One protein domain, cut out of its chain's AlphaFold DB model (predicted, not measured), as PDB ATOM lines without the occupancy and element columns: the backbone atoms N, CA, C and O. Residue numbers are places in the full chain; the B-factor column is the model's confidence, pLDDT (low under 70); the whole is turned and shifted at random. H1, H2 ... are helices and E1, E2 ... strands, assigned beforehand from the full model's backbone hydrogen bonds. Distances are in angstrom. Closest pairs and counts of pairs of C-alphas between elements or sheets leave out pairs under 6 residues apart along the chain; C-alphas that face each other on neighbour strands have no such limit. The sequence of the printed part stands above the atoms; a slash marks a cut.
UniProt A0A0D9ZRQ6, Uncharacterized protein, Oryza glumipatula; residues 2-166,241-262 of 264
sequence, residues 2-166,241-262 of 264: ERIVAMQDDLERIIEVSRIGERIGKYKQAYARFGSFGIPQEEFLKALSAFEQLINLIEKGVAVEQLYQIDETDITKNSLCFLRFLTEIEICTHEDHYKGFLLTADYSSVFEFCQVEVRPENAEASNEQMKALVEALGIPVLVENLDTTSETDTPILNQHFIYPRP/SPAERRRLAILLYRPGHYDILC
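AT A GLANCE: This is residues 2 to 166 and 241 to 262 of the 264 residues of an uncharacterized protein of Oryza glumipatula (UniProt A0A0D9ZRQ6). A twisted four-strand sheet reaches out from a body of helices, in which the long H2 and H4 run side by side and H6 crosses both. H9 packs on H6 and over one face of the sheet, at E2; H8 packs along H6, and residues 149 to 154 stick out at the sheet's far end. The 187 printed residues include ten named helices and four named strands, in the order H1 to H9, E1, E2, H10, E3, E4; the class is mixed. The sheet runs E2 E1 E3 E4, mixed; the whole is compact, radius of gyration of the C-alphas 17.5 A, spans 50 by 45 by 34 A.

HOW THE PARTS SIT: Start at the strongly twisted sheet: E1, residues 141 to 147, and E2, residues 156 to 162, form an antiparallel hairpin, with N 143 and O 160 within hydrogen-bond range at 2.8 A. E3, residues 249 to 254, is parallel to E1; see N 144 and O 251, 2.8 A. E4, residues 257 to 261, forms an antiparallel hairpin with E3; see N 252 and O 259, 2.8 A. H9, residues 127 to 137, is on one face, two layers of helix and sheet, its height over the sheet 8.2 A. H6, residues 74 to 93, touches H9 with residues 83 to 91 alone, about perpendicular at 78 degrees; the closest C-alphas, of Thr 87 and Leu 133, are 5.0 A apart. H4, residues 41 to 59, touches H6 at a steep tilt of 67 degrees, closest C-alphas Ala 47 and Asn 78, 4.5 A. H2, residues 10 to 33, touches H4 with residues 13 to 17 alone, opposite ways at a shallow tilt of 10 degrees, closest C-alphas Ile 14 and Glu 59, 5.8 A. H8, residues 110 to 118, touches H6 and H7, residues 95 to 102. H1, residues 2 to 5, touches H2 and only just touches H5, residues 64 to 70, with 3 pairs of C-alphas within 8 A. H3, residues 35 to 38, and H10, residues 242 to 247, touch no helix. Every O i to N i+4 pair is within range in H2, H4, H6, H8, H9 and H10; H5 has 0 of 3, but 3 of 4 O i to N i+3 pairs, and H7 2 of 4.

IN THESE COORDINATES: Find C-alpha 10 at (34.602, -61.132, -23.412); H2 runs 34.7 A to C-alpha 33 at (55.662, -42.194, -3.347). H6 spans 27.8 A, H4 26.3 A and E2 19.4 A.

THE WHOLE: Residues 167 to 240 are cut out, a gap of 12.2 A between C-alphas 166 and 241. Confidence is under 70 at residues 71 to 72, 148 to 153, 255 to 256 and 262.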
ATOM      1  N   GLU A   2      33.105 -46.741 -24.293       85.00
ATOM      2  CA  GLU A   2      32.303 -47.341 -25.385       85.00
ATOM      3  C   GLU A   2      33.069 -48.357 -26.242       85.00
ATOM      4  O   GLU A   2      32.578 -49.451 -26.490       85.00
ATOM      5  N   ARG A   3      34.320 -48.047 -26.607       85.62
ATOM      6  CA  ARG A   3      35.216 -48.972 -27.324       85.62
ATOM      7  C   ARG A   3      35.385 -50.326 -26.639       85.62
ATOM      8  O   ARG A   3      35.423 -51.335 -27.324       85.62
ATOM      9  N   ILE A   4      35.508 -50.332 -25.313       87.56
ATOM     10  CA  ILE A   4      35.707 -51.549 -24.515       87.56
ATOM     11  C   ILE A   4      34.401 -52.346 -24.453       87.56
ATOM     12  O   ILE A   4      34.416 -53.564 -24.569       87.56
ATOM     13  N   VAL A   5      33.261 -51.660 -24.327       86.19
ATOM     14  CA  VAL A   5      31.937 -52.297 -24.372       86.19
ATOM     15  C   VAL A   5      31.635 -52.896 -25.749       86.19
ATOM     16  O   VAL A   5      31.063 -53.976 -25.834       86.19
ATOM     17  N   ALA A   6      32.054 -52.232 -26.826       82.50
ATOM     18  CA  ALA A   6      31.867 -52.703 -28.195       82.50
ATOM     19  C   ALA A   6      32.790 -53.878 -28.586       82.50
ATOM     20  O   ALA A   6      32.676 -54.400 -29.698       82.50
ATOM     21  N   MET A   7      33.709 -54.305 -27.707       85.50
ATOM     22  CA  MET A   7      34.530 -55.495 -27.941       85.50
ATOM     23  C   MET A   7      33.633 -56.738 -27.963       85.50
ATOM     24  O   MET A   7      32.962 -57.049 -26.983       85.50
ATOM     25  N   GLN A   8      33.634 -57.450 -29.093       72.25
ATOM     26  CA  GLN A   8      32.777 -58.624 -29.314       72.25
ATOM     27  C   GLN A   8      33.187 -59.840 -28.470       72.25
ATOM     28  O   GLN A   8      32.371 -60.730 -28.250       72.25
ATOM     29  N   ASP A   9      34.445 -59.889 -28.025       83.81
ATOM     30  CA  ASP A   9      35.004 -60.974 -27.223       83.81
ATOM     31  C   ASP A   9      35.137 -60.546 -25.754       83.81
ATOM     32  O   ASP A   9      35.829 -59.576 -25.426       83.81
ATOM     33  N   ASP A  10      34.501 -61.306 -24.861       88.38
ATOM     34  CA  ASP A  10      34.602 -61.132 -23.412       88.38
ATOM     35  C   ASP A  10      36.053 -61.209 -22.926       88.38
ATOM     36  O   ASP A  10      36.447 -60.451 -22.038       88.38
ATOM     37  N   LEU A  11      36.870 -62.079 -23.527       89.88
ATOM     38  CA  LEU A  11      38.276 -62.210 -23.166       89.88
ATOM     39  C   LEU A  11      39.058 -60.945 -23.524       89.88
ATOM     40  O   LEU A  11      39.869 -60.477 -22.727       89.88
ATOM     41  N   GLU A  12      38.804 -60.366 -24.698       88.19
ATOM     42  CA  GLU A  12      39.447 -59.120 -25.115       88.19
ATOM     43  C   GLU A  12      39.090 -57.969 -24.172       88.19
ATOM     44  O   GLU A  12      39.970 -57.216 -23.743       88.19
ATOM     45  N   ARG A  13      37.814 -57.884 -23.790       90.00
ATOM     46  CA  ARG A  13      37.325 -56.888 -22.839       90.00
ATOM     47  C   ARG A  13      38.013 -57.007 -21.480       90.00
ATOM     48  O   ARG A  13      38.494 -56.005 -20.953       90.00
ATOM     49  N   ILE A  14      38.100 -58.222 -20.934       92.12
ATOM     50  CA  ILE A  14      38.767 -58.498 -19.651       92.12
ATOM     51  C   ILE A  14      40.259 -58.155 -19.728       92.12
ATOM     52  O   ILE A  14      40.794 -57.525 -18.816       92.12
ATOM     53  N   ILE A  15      40.934 -58.514 -20.826       92.00
ATOM     54  CA  ILE A  15      42.348 -58.177 -21.041       92.00
ATOM     55  C   ILE A  15      42.549 -56.657 -21.039       92.00
ATOM     56  O   ILE A  15      43.480 -56.162 -20.402       92.00
ATOM     57  N   GLU A  16      41.690 -55.904 -21.728       92.06
ATOM     58  CA  GLU A  16      41.823 -54.449 -21.792       92.06
ATOM     59  C   GLU A  16      41.526 -53.773 -20.451       92.06
ATOM     60  O   GLU A  16      42.270 -52.880 -20.039       92.06
ATOM     61  N   VAL A  17      40.496 -54.228 -19.734       93.31
ATOM     62  CA  VAL A  17      40.205 -53.768 -18.369       93.31
ATOM     63  C   VAL A  17      41.386 -54.048 -17.437       93.31
ATOM     64  O   VAL A  17      41.825 -53.141 -16.727       93.31
ATOM     65  N   SER A  18      41.961 -55.254 -17.487       94.75
ATOM     66  CA  SER A  18      43.128 -55.610 -16.671       94.75
ATOM     67  C   SER A  18      44.325 -54.709 -16.972       94.75
ATOM     68  O   SER A  18      44.974 -54.216 -16.052       94.75
ATOM     69  N   ARG A  19      44.587 -54.420 -18.252       94.12
ATOM     70  CA  ARG A  19      45.672 -53.521 -18.668       94.12
ATOM     71  C   ARG A  19      45.480 -52.104 -18.117       94.12
ATOM     72  O   ARG A  19      46.437 -51.483 -17.656       94.12
ATOM     73  N   ILE A  20      44.254 -51.578 -18.163       94.44
ATOM     74  CA  ILE A  20      43.927 -50.274 -17.566       94.44
ATOM     75  C   ILE A  20      44.140 -50.318 -16.046       94.44
ATOM     76  O   ILE A  20      44.707 -49.383 -15.483       94.44
ATOM     77  N   GLY A  21      43.764 -51.417 -15.389       94.88
ATOM     78  CA  GLY A  21      44.036 -51.643 -13.968       94.88
ATOM     79  C   GLY A  21      45.530 -51.607 -13.628       94.88
ATOM     80  O   GLY A  21      45.929 -50.931 -12.680       94.88
ATOM     81  N   GLU A  22      46.377 -52.255 -14.432       94.81
ATOM     82  CA  GLU A  22      47.839 -52.209 -14.275       94.81
ATOM     83  C   GLU A  22      48.389 -50.787 -14.425       94.81
ATOM     84  O   GLU A  22      49.221 -50.354 -13.622       94.81
ATOM     85  N   ARG A  23      47.896 -50.034 -15.417       94.62
ATOM     86  CA  ARG A  23      48.246 -48.620 -15.613       94.62
ATOM     87  C   ARG A  23      47.889 -47.794 -14.381       94.62
ATOM     88  O   ARG A  23      48.763 -47.143 -13.818       94.62
ATOM     89  N   ILE A  24      46.654 -47.895 -13.894       95.69
ATOM     90  CA  ILE A  24      46.185 -47.196 -12.687       95.69
ATOM     91  C   ILE A  24      47.017 -47.571 -11.456       95.69
ATOM     92  O   ILE A  24      47.334 -46.707 -10.636       95.69
ATOM     93  N   GLY A  25      47.432 -48.836 -11.339       94.81
ATOM     94  CA  GLY A  25      48.328 -49.303 -10.281       94.81
ATOM     95  C   GLY A  25      49.634 -48.503 -10.196       94.81
ATOM     96  O   GLY A  25      50.054 -48.141  -9.093       94.81
ATOM     97  N   LYS A  26      50.232 -48.148 -11.342       92.94
ATOM     98  CA  LYS A  26      51.447 -47.313 -11.400       92.94
ATOM     99  C   LYS A  26      51.198 -45.915 -10.825       92.94
ATOM    100  O   LYS A  26      51.997 -45.427 -10.028       92.94
ATOM    101  N   TYR A  27      50.059 -45.303 -11.141       93.50
ATOM    102  CA  TYR A  27      49.712 -43.967 -10.644       93.50
ATOM    103  C   TYR A  27      49.316 -43.964  -9.165       93.50
ATOM    104  O   TYR A  27      49.660 -43.030  -8.447       93.50
ATOM    105  N   LYS A  28      48.699 -45.043  -8.662       94.44
ATOM    106  CA  LYS A  28      48.495 -45.247  -7.214       94.44
ATOM    107  C   LYS A  28      49.836 -45.299  -6.474       94.44
ATOM    108  O   LYS A  28      49.980 -44.697  -5.411       94.44
ATOM    109  N   GLN A  29      50.831 -45.981  -7.046       92.94
ATOM    110  CA  GLN A  29      52.179 -46.029  -6.483       92.94
ATOM    111  C   GLN A  29      52.867 -44.658  -6.528       92.94
ATOM    112  O   GLN A  29      53.460 -44.250  -5.530       92.94
ATOM    113  N   ALA A  30      52.771 -43.939  -7.648       91.75
ATOM    114  CA  ALA A  30      53.324 -42.595  -7.784       91.75
ATOM    115  C   ALA A  30      52.707 -41.616  -6.772       91.75
ATOM    116  O   ALA A  30      53.439 -40.943  -6.049       91.75
ATOM    117  N   TYR A  31      51.378 -41.612  -6.649       93.50
ATOM    118  CA  TYR A  31      50.644 -40.832  -5.651       93.50
ATOM    119  C   TYR A  31      51.175 -41.060  -4.226       93.50
ATOM    120  O   TYR A  31      51.448 -40.106  -3.497       93.50
ATOM    121  N   ALA A  32      51.384 -42.324  -3.844       90.56
ATOM    122  CA  ALA A  32      51.910 -42.672  -2.526       90.56
ATOM    123  C   ALA A  32      53.393 -42.297  -2.346       90.56
ATOM    124  O   ALA A  32      53.803 -41.915  -1.251       90.56
ATOM    125  N   ARG A  33      54.208 -42.413  -3.403       87.75
ATOM    126  CA  ARG A  33      55.662 -42.194  -3.347       87.75
ATOM    127  C   ARG A  33      56.052 -40.715  -3.327       87.75
ATOM    128  O   ARG A  33      57.033 -40.374  -2.675       87.75
ATOM    129  N   PHE A  34      55.317 -39.856  -4.029       80.62
ATOM    130  CA  PHE A  34      55.691 -38.454  -4.267       80.62
ATOM    131  C   PHE A  34      54.848 -37.444  -3.468       80.62
ATOM    132  O   PHE A  34      54.706 -36.292  -3.862       80.62
ATOM    133  N   GLY A  35      54.298 -37.859  -2.322       76.75
ATOM    134  CA  GLY A  35      53.663 -36.933  -1.377       76.75
ATOM    135  C   GLY A  35      52.323 -36.371  -1.854       76.75
ATOM    136  O   GLY A  35      52.066 -35.185  -1.671       76.75
ATOM    137  N   SER A  36      51.501 -37.218  -2.486       81.00
ATOM    138  CA  SER A  36      50.121 -36.954  -2.923       81.00
ATOM    139  C   SER A  36      49.895 -35.799  -3.899       81.00
ATOM    140  O   SER A  36      48.753 -35.584  -4.297       81.00
ATOM    141  N   PHE A  37      50.936 -35.066  -4.308       85.19
ATOM    142  CA  PHE A  37      50.817 -33.902  -5.193       85.19
ATOM    143  C   PHE A  37      49.786 -32.890  -4.667       85.19
ATOM    144  O   PHE A  37      48.989 -32.335  -5.411       85.19
ATOM    145  N   GLY A  38      49.699 -32.708  -3.345       86.69
ATOM    146  CA  GLY A  38      48.698 -31.821  -2.741       86.69
ATOM    147  C   GLY A  38      47.239 -32.183  -3.061       86.69
ATOM    148  O   GLY A  38      46.364 -31.330  -2.928       86.69
ATOM    149  N   ILE A  39      46.965 -33.406  -3.523       93.31
ATOM    150  CA  ILE A  39      45.617 -33.957  -3.656       93.31
ATOM    151  C   ILE A  39      45.258 -34.590  -2.299       93.31
ATOM    152  O   ILE A  39      46.038 -35.404  -1.784       93.31
ATOM    153  N   PRO A  40      44.116 -34.237  -1.682       94.44
ATOM    154  CA  PRO A  40      43.667 -34.874  -0.450       94.44
ATOM    155  C   PRO A  40      43.384 -36.367  -0.645       94.44
ATOM    156  O   PRO A  40      42.759 -36.781  -1.621       94.44
ATOM    157  N   GLN A  41      43.793 -37.194   0.321       94.50
ATOM    158  CA  GLN A  41      43.629 -38.651   0.231       94.50
ATOM    159  C   GLN A  41      42.169 -39.080   0.074       94.50
ATOM    160  O   GLN A  41      41.879 -39.998  -0.690       94.50
ATOM    161  N   GLU A  42      41.254 -38.425   0.782       96.31
ATOM    162  CA  GLU A  42      39.822 -38.713   0.692       96.31
ATOM    163  C   GLU A  42      39.255 -38.425  -0.703       96.31
ATOM    164  O   GLU A  42      38.501 -39.240  -1.237       96.31
ATOM    165  N   GLU A  43      39.682 -37.328  -1.334       95.75
ATOM    166  CA  GLU A  43      39.284 -36.965  -2.694       95.75
ATOM    167  C   GLU A  43      39.849 -37.955  -3.709       95.75
ATOM    168  O   GLU A  43      39.110 -38.461  -4.555       95.75
ATOM    169  N   PHE A  44      41.133 -38.307  -3.578       96.38
ATOM    170  CA  PHE A  44      41.769 -39.291  -4.449       96.38
ATOM    171  C   PHE A  44      41.075 -40.655  -4.366       96.38
ATOM    172  O   PHE A  44      40.754 -41.247  -5.395       96.38
ATOM    173  N   LEU A  45      40.802 -41.156  -3.156       96.38
ATOM    174  CA  LEU A  45      40.137 -42.449  -2.963       96.38
ATOM    175  C   LEU A  45      38.686 -42.438  -3.455       96.38
ATOM    176  O   LEU A  45      38.232 -43.432  -4.021       96.38
ATOM    177  N   LYS A  46      37.963 -41.325  -3.277       96.75
ATOM    178  CA  LYS A  46      36.606 -41.155  -3.814       96.75
ATOM    179  C   LYS A  46      36.608 -41.200  -5.344       96.75
ATOM    180  O   LYS A  46      35.818 -41.938  -5.931       96.75
ATOM    181  N   ALA A  47      37.516 -40.454  -5.971       96.94
ATOM    182  CA  ALA A  47      37.687 -40.404  -7.418       96.94
ATOM    183  C   ALA A  47      38.089 -41.774  -7.992       96.94
ATOM    184  O   ALA A  47      37.450 -42.280  -8.916       96.94
ATOM    185  N   LEU A  48      39.077 -42.425  -7.372       96.69
ATOM    186  CA  LEU A  48      39.527 -43.766  -7.735       96.69
ATOM    187  C   LEU A  48      38.397 -44.798  -7.628       96.69
ATOM    188  O   LEU A  48      38.186 -45.561  -8.564       96.69
ATOM    189  N   SER A  49      37.653 -44.810  -6.517       96.44
ATOM    190  CA  SER A  49      36.552 -45.758  -6.303       96.44
ATOM    191  C   SER A  49      35.450 -45.602  -7.351       96.44
ATOM    192  O   SER A  49      34.944 -46.597  -7.866       96.44
ATOM    193  N   ALA A  50      35.098 -44.365  -7.712       95.62
ATOM    194  CA  ALA A  50      34.137 -44.106  -8.780       95.62
ATOM    195  C   ALA A  50      34.627 -44.647 -10.133       95.62
ATOM    196  O   ALA A  50      33.877 -45.329 -10.833       95.62
ATOM    197  N   PHE A  51      35.898 -44.412 -10.465       95.75
ATOM    198  CA  PHE A  51      36.484 -44.919 -11.701       95.75
ATOM    199  C   PHE A  51      36.557 -46.456 -11.721       95.75
ATOM    200  O   PHE A  51      36.178 -47.081 -12.710       95.75
ATOM    201  N   GLU A  52      36.980 -47.087 -10.622       94.75
ATOM    202  CA  GLU A  52      37.013 -48.550 -10.473       94.75
ATOM    203  C   GLU A  52      35.599 -49.151 -10.589       94.75
ATOM    204  O   GLU A  52      35.419 -50.179 -11.241       94.75
ATOM    205  N   GLN A  53      34.566 -48.506 -10.034       92.31
ATOM    206  CA  GLN A  53      33.170 -48.928 -10.217       92.31
ATOM    207  C   GLN A  53      32.740 -48.893 -11.688       92.31
ATOM    208  O   GLN A  53      32.128 -49.853 -12.164       92.31
ATOM    209  N   LEU A  54      33.091 -47.830 -12.416       90.69
ATOM    210  CA  LEU A  54      32.791 -47.707 -13.842       90.69
ATOM    211  C   LEU A  54      33.510 -48.785 -14.670       90.69
ATOM    212  O   LEU A  54      32.893 -49.422 -15.523       90.69
ATOM    213  N   ILE A  55      34.788 -49.043 -14.388       91.94
ATOM    214  CA  ILE A  55      35.567 -50.099 -15.049       91.94
ATOM    215  C   ILE A  55      34.984 -51.491 -14.769       91.94
ATOM    216  O   ILE A  55      34.782 -52.264 -15.704       91.94
ATOM    217  N   ASN A  56      34.632 -51.789 -13.516       90.88
ATOM    218  CA  ASN A  56      34.011 -53.061 -13.131       90.88
ATOM    219  C   ASN A  56      32.660 -53.290 -13.826       90.88
ATOM    220  O   ASN A  56      32.280 -54.427 -14.113       90.88
ATOM    221  N   LEU A  57      31.902 -52.218 -14.067       89.19
ATOM    222  CA  LEU A  57      30.646 -52.297 -14.800       89.19
ATOM    223  C   LEU A  57      30.894 -52.677 -16.267       89.19
ATOM    224  O   LEU A  57      30.229 -53.563 -16.800       89.19
ATOM    225  N   ILE A  58      31.890 -52.049 -16.890       88.19
ATOM    226  CA  ILE A  58      32.295 -52.324 -18.271       88.19
ATOM    227  C   ILE A  58      32.814 -53.755 -18.418       88.19
ATOM    228  O   ILE A  58      32.415 -54.448 -19.348       88.19
ATOM    229  N   GLU A  59      33.642 -54.231 -17.487       90.38
ATOM    230  CA  GLU A  59      34.169 -55.602 -17.491       90.38
ATOM    231  C   GLU A  59      33.047 -56.650 -17.574       90.38
ATOM    232  O   GLU A  59      33.119 -57.593 -18.368       90.38
ATOM    233  N   LYS A  60      31.952 -56.420 -16.836       88.56
ATOM    234  CA  LYS A  60      30.761 -57.283 -16.798       88.56
ATOM    235  C   LYS A  60      29.921 -57.271 -18.081       88.56
ATOM    236  O   LYS A  60      28.953 -58.022 -18.149       88.56
ATOM    237  N   GLY A  61      30.276 -56.464 -19.082       84.31
ATOM    238  CA  GLY A  61      29.606 -56.454 -20.384       84.31
ATOM    239  C   GLY A  61      28.260 -55.729 -20.376       84.31
ATOM    240  O   GLY A  61      27.280 -56.244 -20.910       84.31
ATOM    241  N   VAL A  62      28.190 -54.545 -19.757       86.44
ATOM    242  CA  VAL A  62      27.009 -53.673 -19.891       86.44
ATOM    243  C   VAL A  62      26.786 -53.230 -21.330       86.44
ATOM    244  O   VAL A  62      27.739 -53.078 -22.087       86.44
ATOM    245  N   ALA A  63      25.532 -52.979 -21.700       83.88
ATOM    246  CA  ALA A  63      25.205 -52.422 -23.009       83.88
ATOM    247  C   ALA A  63      25.642 -50.946 -23.106       83.88
ATOM    248  O   ALA A  63      25.661 -50.236 -22.097       83.88
ATOM    249  N   VAL A  64      25.956 -50.457 -24.311       81.12
ATOM    250  CA  VAL A  64      26.393 -49.060 -24.523       81.12
ATOM    251  C   VAL A  64      25.329 -48.076 -24.029       81.12
ATOM    252  O   VAL A  64      25.649 -47.075 -23.398       81.12
ATOM    253  N   GLU A  65      24.049 -48.396 -24.210       82.25
ATOM    254  CA  GLU A  65      22.916 -47.577 -23.769       82.25
ATOM    255  C   GLU A  65      22.855 -47.428 -22.245       82.25
ATOM    256  O   GLU A  65      22.335 -46.435 -21.738       82.25
ATOM    257  N   GLN A  66      23.380 -48.407 -21.503       81.00
ATOM    258  CA  GLN A  66      23.467 -48.335 -20.046       81.00
ATOM    259  C   GLN A  66      24.591 -47.400 -19.598       81.00
ATOM    260  O   GLN A  66      24.476 -46.833 -18.517       81.00
ATOM    261  N   LEU A  67      25.629 -47.174 -20.416       80.75
ATOM    262  CA  LEU A  67      26.671 -46.189 -20.101       80.75
ATOM    263  C   LEU A  67      26.098 -44.771 -20.050       80.75
ATOM    264  O   LEU A  67      26.397 -44.031 -19.119       80.75
ATOM    265  N   TYR A  68      25.225 -44.412 -20.995       80.50
ATOM    266  CA  TYR A  68      24.599 -43.085 -21.025       80.50
ATOM    267  C   TYR A  68      23.580 -42.866 -19.901       80.50
ATOM    268  O   TYR A  68      23.238 -41.732 -19.592       80.50
ATOM    269  N   GLN A  69      23.106 -43.928 -19.246       80.50
ATOM    270  CA  GLN A  69      22.226 -43.807 -18.075       80.50
ATOM    271  C   GLN A  69      22.993 -43.494 -16.783       80.50
ATOM    272  O   GLN A  69      22.377 -43.190 -15.764       80.50
ATOM    273  N   ILE A  70      24.327 -43.569 -16.816       77.25
ATOM    274  CA  ILE A  70      25.214 -43.181 -15.708       77.25
ATOM    275  C   ILE A  70      25.481 -41.662 -15.748       77.25
ATOM    276  O   ILE A  70      26.141 -41.117 -14.857       77.25
ATOM    277  N   ASP A  71      24.970 -40.963 -16.765       67.38
ATOM    278  CA  ASP A  71      25.183 -39.534 -16.956       67.38
ATOM    279  C   ASP A  71      24.655 -38.711 -15.767       67.38
ATOM    280  O   ASP A  71      23.660 -39.052 -15.128       67.38
ATOM    281  N   GLU A  72      25.407 -37.671 -15.413       64.06
ATOM    282  CA  GLU A  72      25.228 -36.800 -14.236       64.06
ATOM    283  C   GLU A  72      25.314 -37.449 -12.838       64.06
ATOM    284  O   GLU A  72      25.100 -36.775 -11.825       64.06
ATOM    285  N   THR A  73      25.699 -38.722 -12.724       79.06
ATOM    286  CA  THR A  73      25.919 -39.347 -11.409       79.06
ATOM    287  C   THR A  73      27.227 -38.897 -10.751       79.06
ATOM    288  O   THR A  73      28.185 -38.470 -11.408       79.06
ATOM    289  N   ASP A  74      27.320 -39.089  -9.430       86.75
ATOM    290  CA  ASP A  74      28.590 -38.983  -8.704       86.75
ATOM    291  C   ASP A  74      29.672 -39.886  -9.319       86.75
ATOM    292  O   ASP A  74      30.849 -39.537  -9.269       86.75
ATOM    293  N   ILE A  75      29.310 -41.011  -9.943       89.25
ATOM    294  CA  ILE A  75      30.276 -41.899 -10.600       89.25
ATOM    295  C   ILE A  75      30.955 -41.170 -11.762       89.25
ATOM    296  O   ILE A  75      32.182 -41.165 -11.829       89.25
ATOM    297  N   THR A  76      30.193 -40.508 -12.634       88.69
ATOM    298  CA  THR A  76      30.734 -39.780 -13.795       88.69
ATOM    299  C   THR A  76      31.610 -38.606 -13.364       88.69
ATOM    300  O   THR A  76      32.759 -38.508 -13.798       88.69
ATOM    301  N   LYS A  77      31.125 -37.764 -12.441       91.50
ATOM    302  CA  LYS A  77      31.878 -36.593 -11.952       91.50
ATOM    303  C   LYS A  77      33.182 -36.986 -11.262       91.50
ATOM    304  O   LYS A  77      34.242 -36.444 -11.564       91.50
ATOM    305  N   ASN A  78      33.128 -37.971 -10.365       94.38
ATOM    306  CA  ASN A  78      34.320 -38.427  -9.649       94.38
ATOM    307  C   ASN A  78      35.267 -39.230 -10.564       94.38
ATOM    308  O   ASN A  78      36.478 -39.168 -10.370       94.38
ATOM    309  N   SER A  79      34.758 -39.904 -11.603       94.31
ATOM    310  CA  SER A  79      35.600 -40.520 -12.641       94.31
ATOM    311  C   SER A  79      36.338 -39.470 -13.475       94.31
ATOM    312  O   SER A  79      37.524 -39.638 -13.742       94.31
ATOM    313  N   LEU A  80      35.678 -38.367 -13.848       93.06
ATOM    314  CA  LEU A  80      36.327 -37.250 -14.543       93.06
ATOM    315  C   LEU A  80      37.399 -36.594 -13.661       93.06
ATOM    316  O   LEU A  80      38.515 -36.354 -14.121       93.06
ATOM    317  N   CYS A  81      37.088 -36.381 -12.382       95.56
ATOM    318  CA  CYS A  81      38.057 -35.915 -11.391       95.56
ATOM    319  C   CYS A  81      39.276 -36.852 -11.311       95.56
ATOM    320  O   CYS A  81      40.419 -36.400 -11.341       95.56
ATOM    321  N   PHE A  82      39.057 -38.170 -11.329       97.50
ATOM    322  CA  PHE A  82      40.151 -39.141 -11.333       97.50
ATOM    323  C   PHE A  82      41.042 -39.034 -12.580       97.50
ATOM    324  O   PHE A  82      42.264 -39.087 -12.461       97.50
ATOM    325  N   LEU A  83      40.464 -38.834 -13.769       97.25
ATOM    326  CA  LEU A  83      41.235 -38.618 -15.002       97.25
ATOM    327  C   LEU A  83      42.092 -37.341 -14.924       97.25
ATOM    328  O   LEU A  83      43.235 -37.340 -15.389       97.25
ATOM    329  N   ARG A  84      41.587 -36.278 -14.282       97.25
ATOM    330  CA  ARG A  84      42.376 -35.069 -13.992       97.25
ATOM    331  C   ARG A  84      43.533 -35.364 -13.034       97.25
ATOM    332  O   ARG A  84      44.656 -34.958 -13.319       97.25
ATOM    333  N   PHE A  85      43.310 -36.149 -11.979       97.44
ATOM    334  CA  PHE A  85      44.393 -36.591 -11.090       97.44
ATOM    335  C   PHE A  85      45.446 -37.434 -11.813       97.44
ATOM    336  O   PHE A  85      46.632 -37.213 -11.599       97.44
ATOM    337  N   LEU A  86      45.057 -38.360 -12.697       97.50
ATOM    338  CA  LEU A  86      46.025 -39.115 -13.503       97.50
ATOM    339  C   LEU A  86      46.883 -38.190 -14.372       97.50
ATOM    340  O   LEU A  86      48.097 -38.367 -14.438       97.50
ATOM    341  N   THR A  87      46.252 -37.191 -14.992       97.56
ATOM    342  CA  THR A  87      46.927 -36.189 -15.825       97.56
ATOM    343  C   THR A  87      47.940 -35.386 -15.008       97.56
ATOM    344  O   THR A  87      49.094 -35.256 -15.406       97.56
ATOM    345  N   GLU A  88      47.535 -34.887 -13.841       96.62
ATOM    346  CA  GLU A  88      48.418 -34.145 -12.943       96.62
ATOM    347  C   GLU A  88      49.576 -35.007 -12.426       96.62
ATOM    348  O   GLU A  88      50.726 -34.572 -12.461       96.62
ATOM    349  N   ILE A  89      49.299 -36.232 -11.970       96.62
ATOM    350  CA  ILE A  89      50.341 -37.130 -11.463       96.62
ATOM    351  C   ILE A  89      51.344 -37.435 -12.577       96.62
ATOM    352  O   ILE A  89      52.544 -37.401 -12.327       96.62
ATOM    353  N   GLU A  90      50.894 -37.698 -13.806       96.69
ATOM    354  CA  GLU A  90      51.782 -37.913 -14.956       96.69
ATOM    355  C   GLU A  90      52.683 -36.706 -15.226       96.69
ATOM    356  O   GLU A  90      53.896 -36.865 -15.383       96.69
ATOM    357  N   ILE A  91      52.102 -35.506 -15.244       95.75
ATOM    358  CA  ILE A  91      52.832 -34.262 -15.492       95.75
ATOM    359  C   ILE A  91      53.877 -34.023 -14.394       95.75
ATOM    360  O   ILE A  91      55.053 -33.819 -14.696       95.75
ATOM    361  N   CYS A  92      53.472 -34.104 -13.126       94.06
ATOM    362  CA  CYS A  92      54.349 -33.844 -11.987       94.06
ATOM    363  C   CYS A  92      55.437 -34.918 -11.821       94.06
ATOM    364  O   CYS A  92      56.560 -34.604 -11.441       94.06
ATOM    365  N   THR A  93      55.146 -36.188 -12.121       93.75
ATOM    366  CA  THR A  93      56.161 -37.261 -12.061       93.75
ATOM    367  C   THR A  93      57.213 -37.160 -13.161       93.75
ATOM    368  O   THR A  93      58.321 -37.666 -12.983       93.75
ATOM    369  N   HIS A  94      56.902 -36.489 -14.271       92.62
ATOM    370  CA  HIS A  94      57.811 -36.291 -15.400       92.62
ATOM    371  C   HIS A  94      58.042 -34.806 -15.672       92.62
ATOM    372  O   HIS A  94      58.093 -34.384 -16.829       92.62
ATOM    373  N   GLU A  95      58.198 -34.012 -14.614       92.62
ATOM    374  CA  GLU A  95      58.330 -32.556 -14.700       92.62
ATOM    375  C   GLU A  95      59.374 -32.119 -15.740       92.62
ATOM    376  O   GLU A  95      59.100 -31.251 -16.565       92.62
ATOM    377  N   ASP A  96      60.538 -32.773 -15.777       92.19
ATOM    378  CA  ASP A  96      61.602 -32.467 -16.740       92.19
ATOM    379  C   ASP A  96      61.161 -32.577 -18.204       92.19
ATOM    380  O   ASP A  96      61.663 -31.838 -19.052       92.19
ATOM    381  N   HIS A  97      60.217 -33.473 -18.501       91.44
ATOM    382  CA  HIS A  97      59.646 -33.619 -19.834       91.44
ATOM    383  C   HIS A  97      58.652 -32.503 -20.156       91.44
ATOM    384  O   HIS A  97      58.643 -32.006 -21.278       91.44
ATOM    385  N   TYR A  98      57.810 -32.116 -19.196       93.25
ATOM    386  CA  TYR A  98      56.686 -31.213 -19.443       93.25
ATOM    387  C   TYR A  98      57.023 -29.732 -19.234       93.25
ATOM    388  O   TYR A  98      56.443 -28.878 -19.902       93.25
ATOM    389  N   LYS A  99      57.989 -29.403 -18.369       92.81
ATOM    390  CA  LYS A  99      58.276 -28.020 -17.954       92.81
ATOM    391  C   LYS A  99      58.574 -27.069 -19.114       92.81
ATOM    392  O   LYS A  99      58.156 -25.920 -19.071       92.81
ATOM    393  N   GLY A 100      59.245 -27.548 -20.166       91.56
ATOM    394  CA  GLY A 100      59.575 -26.735 -21.343       91.56
ATOM    395  C   GLY A 100      58.372 -26.379 -22.224       91.56
ATOM    396  O   GLY A 100      58.475 -25.462 -23.032       91.56
ATOM    397  N   PHE A 101      57.255 -27.095 -22.072       90.06
ATOM    398  CA  PHE A 101      56.013 -26.858 -22.810       90.06
ATOM    399  C   PHE A 101      54.974 -26.107 -21.969       90.06
ATOM    400  O   PHE A 101      54.181 -25.357 -22.523       90.06
ATOM    401  N   LEU A 102      54.976 -26.321 -20.648       90.31
ATOM    402  CA  LEU A 102      53.936 -25.819 -19.746       90.31
ATOM    403  C   LEU A 102      54.291 -24.503 -19.049       90.31
ATOM    404  O   LEU A 102      53.402 -23.701 -18.777       90.31
ATOM    405  N   LEU A 103      55.565 -24.277 -18.712       87.94
ATOM    406  CA  LEU A 103      55.938 -23.106 -17.919       87.94
ATOM    407  C   LEU A 103      56.014 -21.852 -18.788       87.94
ATOM    408  O   LEU A 103      56.933 -21.683 -19.591       87.94
ATOM    409  N   THR A 104      55.050 -20.958 -18.582       84.75
ATOM    410  CA  THR A 104      55.050 -19.579 -19.081       84.75
ATOM    411  C   THR A 104      55.461 -18.616 -17.961       84.75
ATOM    412  O   THR A 104      55.795 -19.032 -16.852       84.75
ATOM    413  N   ALA A 105      55.433 -17.306 -18.225       83.50
ATOM    414  CA  ALA A 105      55.653 -16.299 -17.185       83.50
ATOM    415  C   ALA A 105      54.561 -16.297 -16.090       83.50
ATOM    416  O   ALA A 105      54.752 -15.654 -15.059       83.50
ATOM    417  N   ASP A 106      53.447 -17.001 -16.312       89.00
ATOM    418  CA  ASP A 106      52.262 -16.984 -15.451       89.00
ATOM    419  C   ASP A 106      52.301 -18.048 -14.345       89.00
ATOM    420  O   ASP A 106      51.524 -17.963 -13.396       89.00
ATOM    421  N   TYR A 107      53.218 -19.022 -14.428       91.25
ATOM    422  CA  TYR A 107      53.333 -20.117 -13.461       91.25
ATOM    423  C   TYR A 107      54.778 -20.285 -12.990       91.25
ATOM    424  O   TYR A 107      55.713 -20.398 -13.782       91.25
ATOM    425  N   SER A 108      54.966 -20.354 -11.676       89.69
ATOM    426  CA  SER A 108      56.275 -20.522 -11.038       89.69
ATOM    427  C   SER A 108      56.758 -21.975 -11.001       89.69
ATOM    428  O   SER A 108      57.946 -22.225 -10.790       89.69
ATOM    429  N   SER A 109      55.856 -22.941 -11.200       92.31
ATOM    430  CA  SER A 109      56.163 -24.374 -11.203       92.31
ATOM    431  C   SER A 109      55.119 -25.184 -11.971       92.31
ATOM    432  O   SER A 109      53.989 -24.739 -12.173       92.31
ATOM    433  N   VAL A 110      55.482 -26.411 -12.364       93.88
ATOM    434  CA  VAL A 110      54.552 -27.334 -13.038       93.88
ATOM    435  C   VAL A 110      53.408 -27.724 -12.101       93.88
ATOM    436  O   VAL A 110      52.268 -27.870 -12.528       93.88
ATOM    437  N   PHE A 111      53.700 -27.804 -10.804       92.38
ATOM    438  CA  PHE A 111      52.699 -28.020  -9.773       92.38
ATOM    439  C   PHE A 111      51.646 -26.902  -9.728       92.38
ATOM    440  O   PHE A 111      50.451 -27.184  -9.682       92.38
ATOM    441  N   GLU A 112      52.068 -25.636  -9.782       93.62
ATOM    442  CA  GLU A 112      51.145 -24.494  -9.833       93.62
ATOM    443  C   GLU A 112      50.292 -24.515 -11.105       93.62
ATOM    444  O   GLU A 112      49.076 -24.360 -11.019       93.62
ATOM    445  N   PHE A 113      50.900 -24.801 -12.262       95.25
ATOM    446  CA  PHE A 113      50.154 -25.015 -13.504       95.25
ATOM    447  C   PHE A 113      49.072 -26.092 -13.325       95.25
ATOM    448  O   PHE A 113      47.917 -25.873 -13.680       95.25
ATOM    449  N   CYS A 114      49.399 -27.239 -12.718       95.69
ATOM    450  CA  CYS A 114      48.423 -28.303 -12.498       95.69
ATOM    451  C   CYS A 114      47.251 -27.869 -11.606       95.69
ATOM    452  O   CYS A 114      46.106 -28.219 -11.897       95.69
ATOM    453  N   GLN A 115      47.502 -27.071 -10.568       93.31
ATOM    454  CA  GLN A 115      46.450 -26.556  -9.687       93.31
ATOM    455  C   GLN A 115      45.460 -25.633 -10.406       93.31
ATOM    456  O   GLN A 115      44.281 -25.614 -10.050       93.31
ATOM    457  N   VAL A 116      45.931 -24.876 -11.399       93.44
ATOM    458  CA  VAL A 116      45.129 -23.865 -12.103       93.44
ATOM    459  C   VAL A 116      44.486 -24.429 -13.372       93.44
ATOM    460  O   VAL A 116      43.299 -24.219 -13.593       93.44
ATOM    461  N   GLU A 117      45.231 -25.192 -14.173       95.44
ATOM    462  CA  GLU A 117      44.817 -25.593 -15.526       95.44
ATOM    463  C   GLU A 117      44.419 -27.074 -15.636       95.44
ATOM    464  O   GLU A 117      43.709 -27.472 -16.559       95.44
ATOM    465  N   VAL A 118      44.849 -27.933 -14.702       95.69
ATOM    466  CA  VAL A 118      44.590 -29.388 -14.779       95.69
ATOM    467  C   VAL A 118      43.534 -29.837 -13.784       95.69
ATOM    468  O   VAL A 118      42.665 -30.637 -14.126       95.69
ATOM    469  N   ARG A 119      43.595 -29.361 -12.545       93.38
ATOM    470  CA  ARG A 119      42.741 -29.840 -11.459       93.38
ATOM    471  C   ARG A 119      41.294 -29.330 -11.517       93.38
ATOM    472  O   ARG A 119      40.400 -30.138 -11.254       93.38
ATOM    473  N   PRO A 120      41.010 -28.056 -11.852       93.81
ATOM    474  CA  PRO A 120      39.644 -27.540 -11.797       93.81
ATOM    475  C   PRO A 120      38.721 -28.204 -12.819       93.81
ATOM    476  O   PRO A 120      39.090 -28.377 -13.974       93.81
ATOM    477  N   GLU A 121      37.486 -28.517 -12.420       88.06
ATOM    478  CA  GLU A 121      36.506 -29.242 -13.249       88.06
ATOM    479  C   GLU A 121      36.261 -28.591 -14.619       88.06
ATOM    480  O   GLU A 121      36.161 -29.297 -15.623       88.06
ATOM    481  N   ASN A 122      36.249 -27.257 -14.668       86.62
ATOM    482  CA  ASN A 122      35.932 -26.473 -15.864       86.62
ATOM    483  C   ASN A 122      37.164 -26.038 -16.675       86.62
ATOM    484  O   ASN A 122      37.008 -25.287 -17.632       86.62
ATOM    485  N   ALA A 123      38.376 -26.450 -16.290       88.38
ATOM    486  CA  ALA A 123      39.577 -26.078 -17.031       88.38
ATOM    487  C   ALA A 123      39.639 -26.833 -18.369       88.38
ATOM    488  O   ALA A 123      39.469 -28.058 -18.400       88.38
ATOM    489  N   GLU A 124      39.862 -26.122 -19.471       87.81
ATOM    490  CA  GLU A 124      40.007 -26.743 -20.789       87.81
ATOM    491  C   GLU A 124      41.315 -27.541 -20.871       87.81
ATOM    492  O   GLU A 124      42.315 -27.192 -20.251       87.81
ATOM    493  N   ALA A 125      41.310 -28.642 -21.627       88.69
ATOM    494  CA  ALA A 125      42.493 -29.481 -21.782       88.69
ATOM    495  C   ALA A 125      43.321 -29.056 -23.005       88.69
ATOM    496  O   ALA A 125      42.828 -29.077 -24.137       88.69
ATOM    497  N   SER A 126      44.597 -28.738 -22.783       89.31
ATOM    498  CA  SER A 126      45.600 -28.510 -23.824       89.31
ATOM    499  C   SER A 126      46.087 -29.817 -24.471       89.31
ATOM    500  O   SER A 126      45.795 -30.928 -24.012       89.31
ATOM    501  N   ASN A 127      46.901 -29.695 -25.525       88.62
ATOM    502  CA  ASN A 127      47.557 -30.838 -26.166       88.62
ATOM    503  C   ASN A 127      48.495 -31.588 -25.208       88.62
ATOM    504  O   ASN A 127      48.582 -32.814 -25.250       88.62
ATOM    505  N   GLU A 128      49.189 -30.869 -24.331       92.56
ATOM    506  CA  GLU A 128      50.115 -31.422 -23.346       92.56
ATOM    507  C   GLU A 128      49.362 -32.209 -22.271       92.56
ATOM    508  O   GLU A 128      49.789 -33.303 -21.901       92.56
ATOM    509  N   GLN A 129      48.206 -31.701 -21.829       95.06
ATOM    510  CA  GLN A 129      47.317 -32.410 -20.905       95.06
ATOM    511  C   GLN A 129      46.730 -33.667 -21.559       95.06
ATOM    512  O   GLN A 129      46.722 -34.737 -20.951       95.06
ATOM    513  N   MET A 130      46.310 -33.574 -22.825       93.69
ATOM    514  CA  MET A 130      45.842 -34.733 -23.591       93.69
ATOM    515  C   MET A 130      46.944 -35.789 -23.731       93.69
ATOM    516  O   MET A 130      46.696 -36.975 -23.511       93.69
ATOM    517  N   LYS A 131      48.177 -35.365 -24.035       94.06
ATOM    518  CA  LYS A 131      49.343 -36.247 -24.098       94.06
ATOM    519  C   LYS A 131      49.596 -36.933 -22.761       94.06
ATOM    520  O   LYS A 131      49.731 -38.150 -22.746       94.06
ATOM    521  N   ALA A 132      49.599 -36.199 -21.654       96.25
ATOM    522  CA  ALA A 132      49.779 -36.788 -20.331       96.25
ATOM    523  C   ALA A 132      48.707 -37.844 -20.013       96.25
ATOM    524  O   ALA A 132      49.025 -38.939 -19.549       96.25
ATOM    525  N   LEU A 133      47.441 -37.592 -20.348       96.75
ATOM    526  CA  LEU A 133      46.396 -38.593 -20.137       96.75
ATOM    527  C   LEU A 133      46.567 -39.836 -21.035       96.75
ATOM    528  O   LEU A 133      46.349 -40.962 -20.580       96.75
ATOM    529  N   VAL A 134      46.992 -39.648 -22.289       95.38
ATOM    530  CA  VAL A 134      47.326 -40.742 -23.220       95.38
ATOM    531  C   VAL A 134      48.443 -41.621 -22.660       95.38
ATOM    532  O   VAL A 134      48.325 -42.848 -22.693       95.38
ATOM    533  N   GLU A 135      49.492 -41.012 -22.111       95.12
ATOM    534  CA  GLU A 135      50.603 -41.706 -21.451       95.12
ATOM    535  C   GLU A 135      50.116 -42.497 -20.234       95.12
ATOM    536  O   GLU A 135      50.406 -43.693 -20.099       95.12
ATOM    537  N   ALA A 136      49.289 -41.859 -19.401       95.62
ATOM    538  CA  ALA A 136      48.778 -42.460 -18.182       95.62
ATOM    539  C   ALA A 136      47.900 -43.681 -18.434       95.62
ATOM    540  O   ALA A 136      48.062 -44.719 -17.787       95.62
ATOM    541  N   LEU A 137      46.999 -43.598 -19.411       94.81
ATOM    542  CA  LEU A 137      46.096 -44.697 -19.742       94.81
ATOM    543  C   LEU A 137      46.710 -45.700 -20.723       94.81
ATOM    544  O   LEU A 137      46.210 -46.824 -20.845       94.81
ATOM    545  N   GLY A 138      47.772 -45.331 -21.438       92.75
ATOM    546  CA  GLY A 138      48.322 -46.125 -22.534       92.75
ATOM    547  C   GLY A 138      47.324 -46.313 -23.683       92.75
ATOM    548  O   GLY A 138      47.263 -47.398 -24.265       92.75
ATOM    549  N   ILE A 139      46.499 -45.300 -23.962       92.06
ATOM    550  CA  ILE A 139      45.452 -45.334 -24.995       92.06
ATOM    551  C   ILE A 139      45.808 -44.314 -26.079       92.06
ATOM    552  O   ILE A 139      45.829 -43.125 -25.774       92.06
ATOM    553  N   PRO A 140      46.080 -44.731 -27.328       91.50
ATOM    554  CA  PRO A 140      46.375 -43.792 -28.403       91.50
ATOM    555  C   PRO A 140      45.142 -42.961 -28.781       91.50
ATOM    556  O   PRO A 140      44.017 -43.472 -28.796       91.50
ATOM    557  N   VAL A 141      45.372 -41.696 -29.137       91.25
ATOM    558  CA  VAL A 141      44.332 -40.739 -29.537       91.25
ATOM    559  C   VAL A 141      44.682 -40.128 -30.890       91.25
ATOM    560  O   VAL A 141      45.789 -39.634 -31.087       91.25
ATOM    561  N   LEU A 142      43.723 -40.130 -31.811       90.31
ATOM    562  CA  LEU A 142      43.759 -39.364 -33.052       90.31
ATOM    563  C   LEU A 142      42.835 -38.157 -32.903       90.31
ATOM    564  O   LEU A 142      41.641 -38.329 -32.676       90.31
ATOM    565  N   VAL A 143      43.373 -36.955 -33.063       88.44
ATOM    566  CA  VAL A 143      42.594 -35.719 -33.135       88.44
ATOM    567  C   VAL A 143      42.453 -35.321 -34.597       88.44
ATOM    568  O   VAL A 143      43.447 -35.094 -35.280       88.44
ATOM    569  N   GLU A 144      41.225 -35.231 -35.079       88.12
ATOM    570  CA  GLU A 144      40.887 -34.722 -36.399       88.12
ATOM    571  C   GLU A 144      40.343 -33.301 -36.244       88.12
ATOM    572  O   GLU A 144      39.288 -33.089 -35.658       88.12
ATOM    573  N   ASN A 145      41.073 -32.307 -36.731       84.50
ATOM    574  CA  ASN A 145      40.675 -30.908 -36.717       84.50
ATOM    575  C   ASN A 145      40.172 -30.517 -38.105       84.50
ATOM    576  O   ASN A 145      40.919 -30.587 -39.082       84.50
ATOM    577  N   LEU A 146      38.910 -30.106 -38.189       79.75
ATOM    578  CA  LEU A 146      38.357 -29.575 -39.424       79.75
ATOM    579  C   LEU A 146      38.697 -28.085 -39.526       79.75
ATOM    580  O   LEU A 146      38.016 -27.237 -38.950       79.75
ATOM    581  N   ASP A 147      39.755 -27.779 -40.269       71.12
ATOM    582  CA  ASP A 147      40.213 -26.415 -40.466       71.12
ATOM    583  C   ASP A 147      39.471 -25.768 -41.639       71.12
ATOM    584  O   ASP A 147      39.523 -26.226 -42.787       71.12
ATOM    585  N   THR A 148      38.745 -24.697 -41.331       63.25
ATOM    586  CA  THR A 148      38.032 -23.860 -42.303       63.25
ATOM    587  C   THR A 148      38.785 -22.570 -42.623       63.25
ATOM    588  O   THR A 148      38.284 -21.750 -43.387       63.25
ATOM    589  N   THR A 149      39.975 -22.368 -42.045       59.97
ATOM    590  CA  THR A 149      40.773 -21.144 -42.205       59.97
ATOM    591  C   THR A 149      41.641 -21.139 -43.463       59.97
ATOM    592  O   THR A 149      42.268 -20.124 -43.768       59.97
ATOM    593  N   SER A 150      41.666 -22.235 -44.230       58.72
ATOM    594  CA  SER A 150      42.387 -22.271 -45.501       58.72
ATOM    595  C   SER A 150      41.753 -21.318 -46.516       58.72
ATOM    596  O   SER A 150      40.541 -21.333 -46.699       58.72
ATOM    597  N   GLU A 151      42.573 -20.559 -47.248       60.50
ATOM    598  CA  GLU A 151      42.132 -19.686 -48.352       60.50
ATOM    599  C   GLU A 151      41.432 -20.448 -49.498       60.50
ATOM    600  O   GLU A 151      40.833 -19.849 -50.391       60.50
ATOM    601  N   THR A 152      41.514 -21.779 -49.492       60.69
ATOM    602  CA  THR A 152      40.797 -22.660 -50.406       60.69
ATOM    603  C   THR A 152      39.393 -22.954 -49.878       60.69
ATOM    604  O   THR A 152      39.251 -23.379 -48.738       60.69
ATOM    605  N   ASP A 153      38.366 -22.845 -50.730       68.38
ATOM    606  CA  ASP A 153      36.946 -23.186 -50.455       68.38
ATOM    607  C   ASP A 153      36.702 -24.674 -50.075       68.38
ATOM    608  O   ASP A 153      35.568 -25.151 -50.000       68.38
ATOM    609  N   THR A 154      37.769 -25.447 -49.864       73.94
ATOM    610  CA  THR A 154      37.755 -26.854 -49.472       73.94
ATOM    611  C   THR A 154      38.173 -26.992 -48.008       73.94
ATOM    612  O   THR A 154      39.326 -26.692 -47.701       73.94
ATOM    613  N   PRO A 155      37.298 -27.496 -47.118       72.12
ATOM    614  CA  PRO A 155      37.668 -27.808 -45.740       72.12
ATOM    615  C   PRO A 155      38.836 -28.796 -45.704       72.12
ATOM    616  O   PRO A 155      38.790 -29.828 -46.381       72.12
ATOM    617  N   ILE A 156      39.867 -28.497 -44.914       77.88
ATOM    618  CA  ILE A 156      41.032 -29.371 -44.750       77.88
ATOM    619  C   ILE A 156      40.897 -30.107 -43.419       77.88
ATOM    620  O   ILE A 156      40.716 -29.496 -42.368       77.88
ATOM    621  N   LEU A 157      40.986 -31.438 -43.461       81.75
ATOM    622  CA  LEU A 157      41.034 -32.263 -42.258       81.75
ATOM    623  C   LEU A 157      42.490 -32.427 -41.813       81.75
ATOM    624  O   LEU A 157      43.263 -33.145 -42.448       81.75
ATOM    625  N   ASN A 158      42.852 -31.778 -40.713       83.25
ATOM    626  CA  ASN A 158      44.165 -31.881 -40.095       83.25
ATOM    627  C   ASN A 158      44.153 -32.993 -39.044       83.25
ATOM    628  O   ASN A 158      43.418 -32.922 -38.064       83.25
ATOM    629  N   GLN A 159      44.977 -34.019 -39.232       86.25
ATOM    630  CA  GLN A 159      45.084 -35.144 -38.306       86.25
ATOM    631  C   GLN A 159      46.314 -34.983 -37.410       86.25
ATOM    632  O   GLN A 159      47.430 -34.830 -37.900       86.25
ATOM    633  N   HIS A 160      46.115 -35.051 -36.096       86.44
ATOM    634  CA  HIS A 160      47.172 -35.025 -35.093       86.44
ATOM    635  C   HIS A 160      47.094 -36.281 -34.230       86.44
ATOM    636  O   HIS A 160      46.114 -36.505 -33.518       86.44
ATOM    637  N   PHE A 161      48.130 -37.114 -34.292       88.44
ATOM    638  CA  PHE A 161      48.157 -38.375 -33.569       88.44
ATOM    639  C   PHE A 161      49.001 -38.273 -32.295       88.44
ATOM    640  O   PHE A 161      50.157 -37.857 -32.319       88.44
ATOM    641  N   ILE A 162      48.434 -38.724 -31.178       90.69
ATOM    642  CA  ILE A 162      49.083 -38.789 -29.872       90.69
ATOM    643  C   ILE A 162      49.241 -40.256 -29.465       90.69
ATOM    644  O   ILE A 162      48.264 -40.985 -29.281       90.69
ATOM    645  N   TYR A 163      50.494 -40.689 -29.321       88.75
ATOM    646  CA  TYR A 163      50.847 -42.050 -28.920       88.75
ATOM    647  C   TYR A 163      51.400 -42.078 -27.495       88.75
ATOM    648  O   TYR A 163      52.205 -41.207 -27.155       88.75
ATOM    649  N   PRO A 164      51.065 -43.110 -26.700       89.44
ATOM    650  CA  PRO A 164      51.767 -43.359 -25.451       89.44
ATOM    651  C   PRO A 164      53.208 -43.816 -25.720       89.44
ATOM    652  O   PRO A 164      53.515 -44.437 -26.745       89.44
ATOM    653  N   ARG A 165      54.106 -43.552 -24.771       83.81
ATOM    654  CA  ARG A 165      55.479 -44.050 -24.770       83.81
ATOM    655  C   ARG A 165      55.475 -45.581 -24.764       83.81
ATOM    656  O   ARG A 165      54.694 -46.204 -24.042       83.81
ATOM    657  N   PRO A 166      56.393 -46.215 -25.518       73.12
ATOM    658  CA  PRO A 166      56.594 -47.652 -25.431       73.12
ATOM    659  C   PRO A 166      56.977 -48.056 -24.006       73.12
ATOM    660  O   PRO A 166      57.844 -47.428 -23.395       73.12
ATOM    661  N   SER A 241      49.979 -51.227 -34.228       83.38
ATOM    662  CA  SER A 241      49.690 -52.655 -34.100       83.38
ATOM    663  C   SER A 241      48.171 -52.908 -34.080       83.38
ATOM    664  O   SER A 241      47.386 -52.020 -33.729       83.38
ATOM    665  N   PRO A 242      47.705 -54.126 -34.407       82.06
ATOM    666  CA  PRO A 242      46.286 -54.470 -34.294       82.06
ATOM    667  C   PRO A 242      45.709 -54.250 -32.887       82.06
ATOM    668  O   PRO A 242      44.530 -53.946 -32.745       82.06
ATOM    669  N   ALA A 243      46.521 -54.392 -31.835       81.06
ATOM    670  CA  ALA A 243      46.099 -54.098 -30.466       81.06
ATOM    671  C   ALA A 243      45.909 -52.590 -30.237       81.06
ATOM    672  O   ALA A 243      44.900 -52.179 -29.676       81.06
ATOM    673  N   GLU A 244      46.831 -51.754 -30.718       83.44
ATOM    674  CA  GLU A 244      46.721 -50.298 -30.568       83.44
ATOM    675  C   GLU A 244      45.571 -49.716 -31.406       83.44
ATOM    676  O   GLU A 244      44.852 -48.845 -30.921       83.44
ATOM    677  N   ARG A 245      45.313 -50.233 -32.619       84.00
ATOM    678  CA  ARG A 245      44.156 -49.803 -33.436       84.00
ATOM    679  C   ARG A 245      42.822 -50.068 -32.753       84.00
ATOM    680  O   ARG A 245      41.909 -49.258 -32.872       84.00
ATOM    681  N   ARG A 246      42.705 -51.188 -32.035       82.94
ATOM    682  CA  ARG A 246      41.484 -51.539 -31.294       82.94
ATOM    683  C   ARG A 246      41.230 -50.600 -30.113       82.94
ATOM    684  O   ARG A 246      40.081 -50.379 -29.748       82.94
ATOM    685  N   ARG A 247      42.290 -49.988 -29.579       86.62
ATOM    686  CA  ARG A 247      42.236 -49.010 -28.482       86.62
ATOM    687  C   ARG A 247      42.086 -47.565 -28.950       86.62
ATOM    688  O   ARG A 247      41.758 -46.718 -28.130       86.62
ATOM    689  N   LEU A 248      42.330 -47.280 -30.230       87.81
ATOM    690  CA  LEU A 248      42.364 -45.923 -30.770       87.81
ATOM    691  C   LEU A 248      41.067 -45.154 -30.482       87.81
ATOM    692  O   LEU A 248      39.993 -45.505 -30.978       87.81
ATOM    693  N   ALA A 249      41.186 -44.064 -29.730       87.25
ATOM    694  CA  ALA A 249      40.135 -43.064 -29.613       87.25
ATOM    695  C   ALA A 249      40.305 -42.016 -30.719       87.25
ATOM    696  O   ALA A 249      41.424 -41.601 -31.008       87.25
ATOM    697  N   ILE A 250      39.203 -41.610 -31.349       87.31
ATOM    698  CA  ILE A 250      39.208 -40.574 -32.383       87.31
ATOM    699  C   ILE A 250      38.383 -39.404 -31.856       87.31
ATOM    700  O   ILE A 250      37.247 -39.600 -31.423       87.31
ATOM    701  N   LEU A 251      38.966 -38.212 -31.859       85.81
ATOM    702  CA  LEU A 251      38.337 -36.972 -31.425       85.81
ATOM    703  C   LEU A 251      38.209 -36.042 -32.625       85.81
ATOM    704  O   LEU A 251      39.209 -35.751 -33.272       85.81
ATOM    705  N   LEU A 252      37.009 -35.545 -32.899       84.06
ATOM    706  CA  LEU A 252      36.796 -34.446 -33.831       84.06
ATOM    707  C   LEU A 252      36.900 -33.135 -33.055       84.06
ATOM    708  O   LEU A 252      36.066 -32.854 -32.196       84.06
ATOM    709  N   TYR A 253      37.906 -32.328 -33.362       81.75
ATOM    710  CA  TYR A 253      38.012 -30.980 -32.833       81.75
ATOM    711  C   TYR A 253      37.187 -30.006 -33.675       81.75
ATOM    712  O   TYR A 253      37.327 -29.925 -34.899       81.75
ATOM    713  N   ARG A 254      36.359 -29.229 -32.981       72.62
ATOM    714  CA  ARG A 254      35.720 -28.005 -33.462       72.62
ATOM    715  C   ARG A 254      36.181 -26.862 -32.552       72.62
ATOM    716  O   ARG A 254      36.460 -27.119 -31.385       72.62
ATOM    717  N   PRO A 255      36.261 -25.606 -33.018       67.00
ATOM    718  CA  PRO A 255      36.676 -24.500 -32.154       67.00
ATOM    719  C   PRO A 255      35.893 -24.482 -30.826       67.00
ATOM    720  O   PRO A 255      34.674 -24.319 -30.828       67.00
ATOM    721  N   GLY A 256      36.598 -24.704 -29.711       64.25
ATOM    722  CA  GLY A 256      36.035 -24.771 -28.352       64.25
ATOM    723  C   GLY A 256      35.355 -26.092 -27.952       64.25
ATOM    724  O   GLY A 256      34.727 -26.142 -26.896       64.25
ATOM    725  N   HIS A 257      35.418 -27.158 -28.760       72.06
ATOM    726  CA  HIS A 257      34.759 -28.428 -28.438       72.06
ATOM    727  C   HIS A 257      35.430 -29.662 -29.065       72.06
ATOM    728  O   HIS A 257      35.955 -29.605 -30.174       72.06
ATOM    729  N   TYR A 258      35.344 -30.806 -28.383       74.38
ATOM    730  CA  TYR A 258      35.762 -32.106 -28.915       74.38
ATOM    731  C   TYR A 258      34.575 -33.067 -28.933       74.38
ATOM    732  O   TYR A 258      33.990 -33.336 -27.886       74.38
ATOM    733  N   ASP A 259      34.265 -33.632 -30.098       75.00
ATOM    734  CA  ASP A 259      33.321 -34.742 -30.213       75.00
ATOM    735  C   ASP A 259      34.084 -36.067 -30.280       75.00
ATOM    736  O   ASP A 259      35.081 -36.193 -30.993       75.00
ATOM    737  N   ILE A 260      33.608 -37.090 -29.573       76.38
ATOM    738  CA  ILE A 260      34.170 -38.439 -29.688       76.38
ATOM    739  C   ILE A 260      33.578 -39.100 -30.935       76.38
ATOM    740  O   ILE A 260      32.365 -39.270 -31.047       76.38
ATOM    741  N   LEU A 261      34.438 -39.506 -31.871       73.25
ATOM    742  CA  LEU A 261      34.040 -40.284 -33.038       73.25
ATOM    743  C   LEU A 261      34.162 -41.776 -32.730       73.25
ATOM    744  O   LEU A 261      35.255 -42.346 -32.656       73.25
ATOM    745  N   CYS A 262      33.014 -42.428 -32.591       63.12
ATOM    746  CA  CYS A 262      32.938 -43.877 -32.484       63.12
ATOM    747  C   CYS A 262      32.789 -44.474 -33.888       63.12
ATOM    748  O   CYS A 262      31.816 -44.156 -34.579       63.12
TER     749      CYS A 262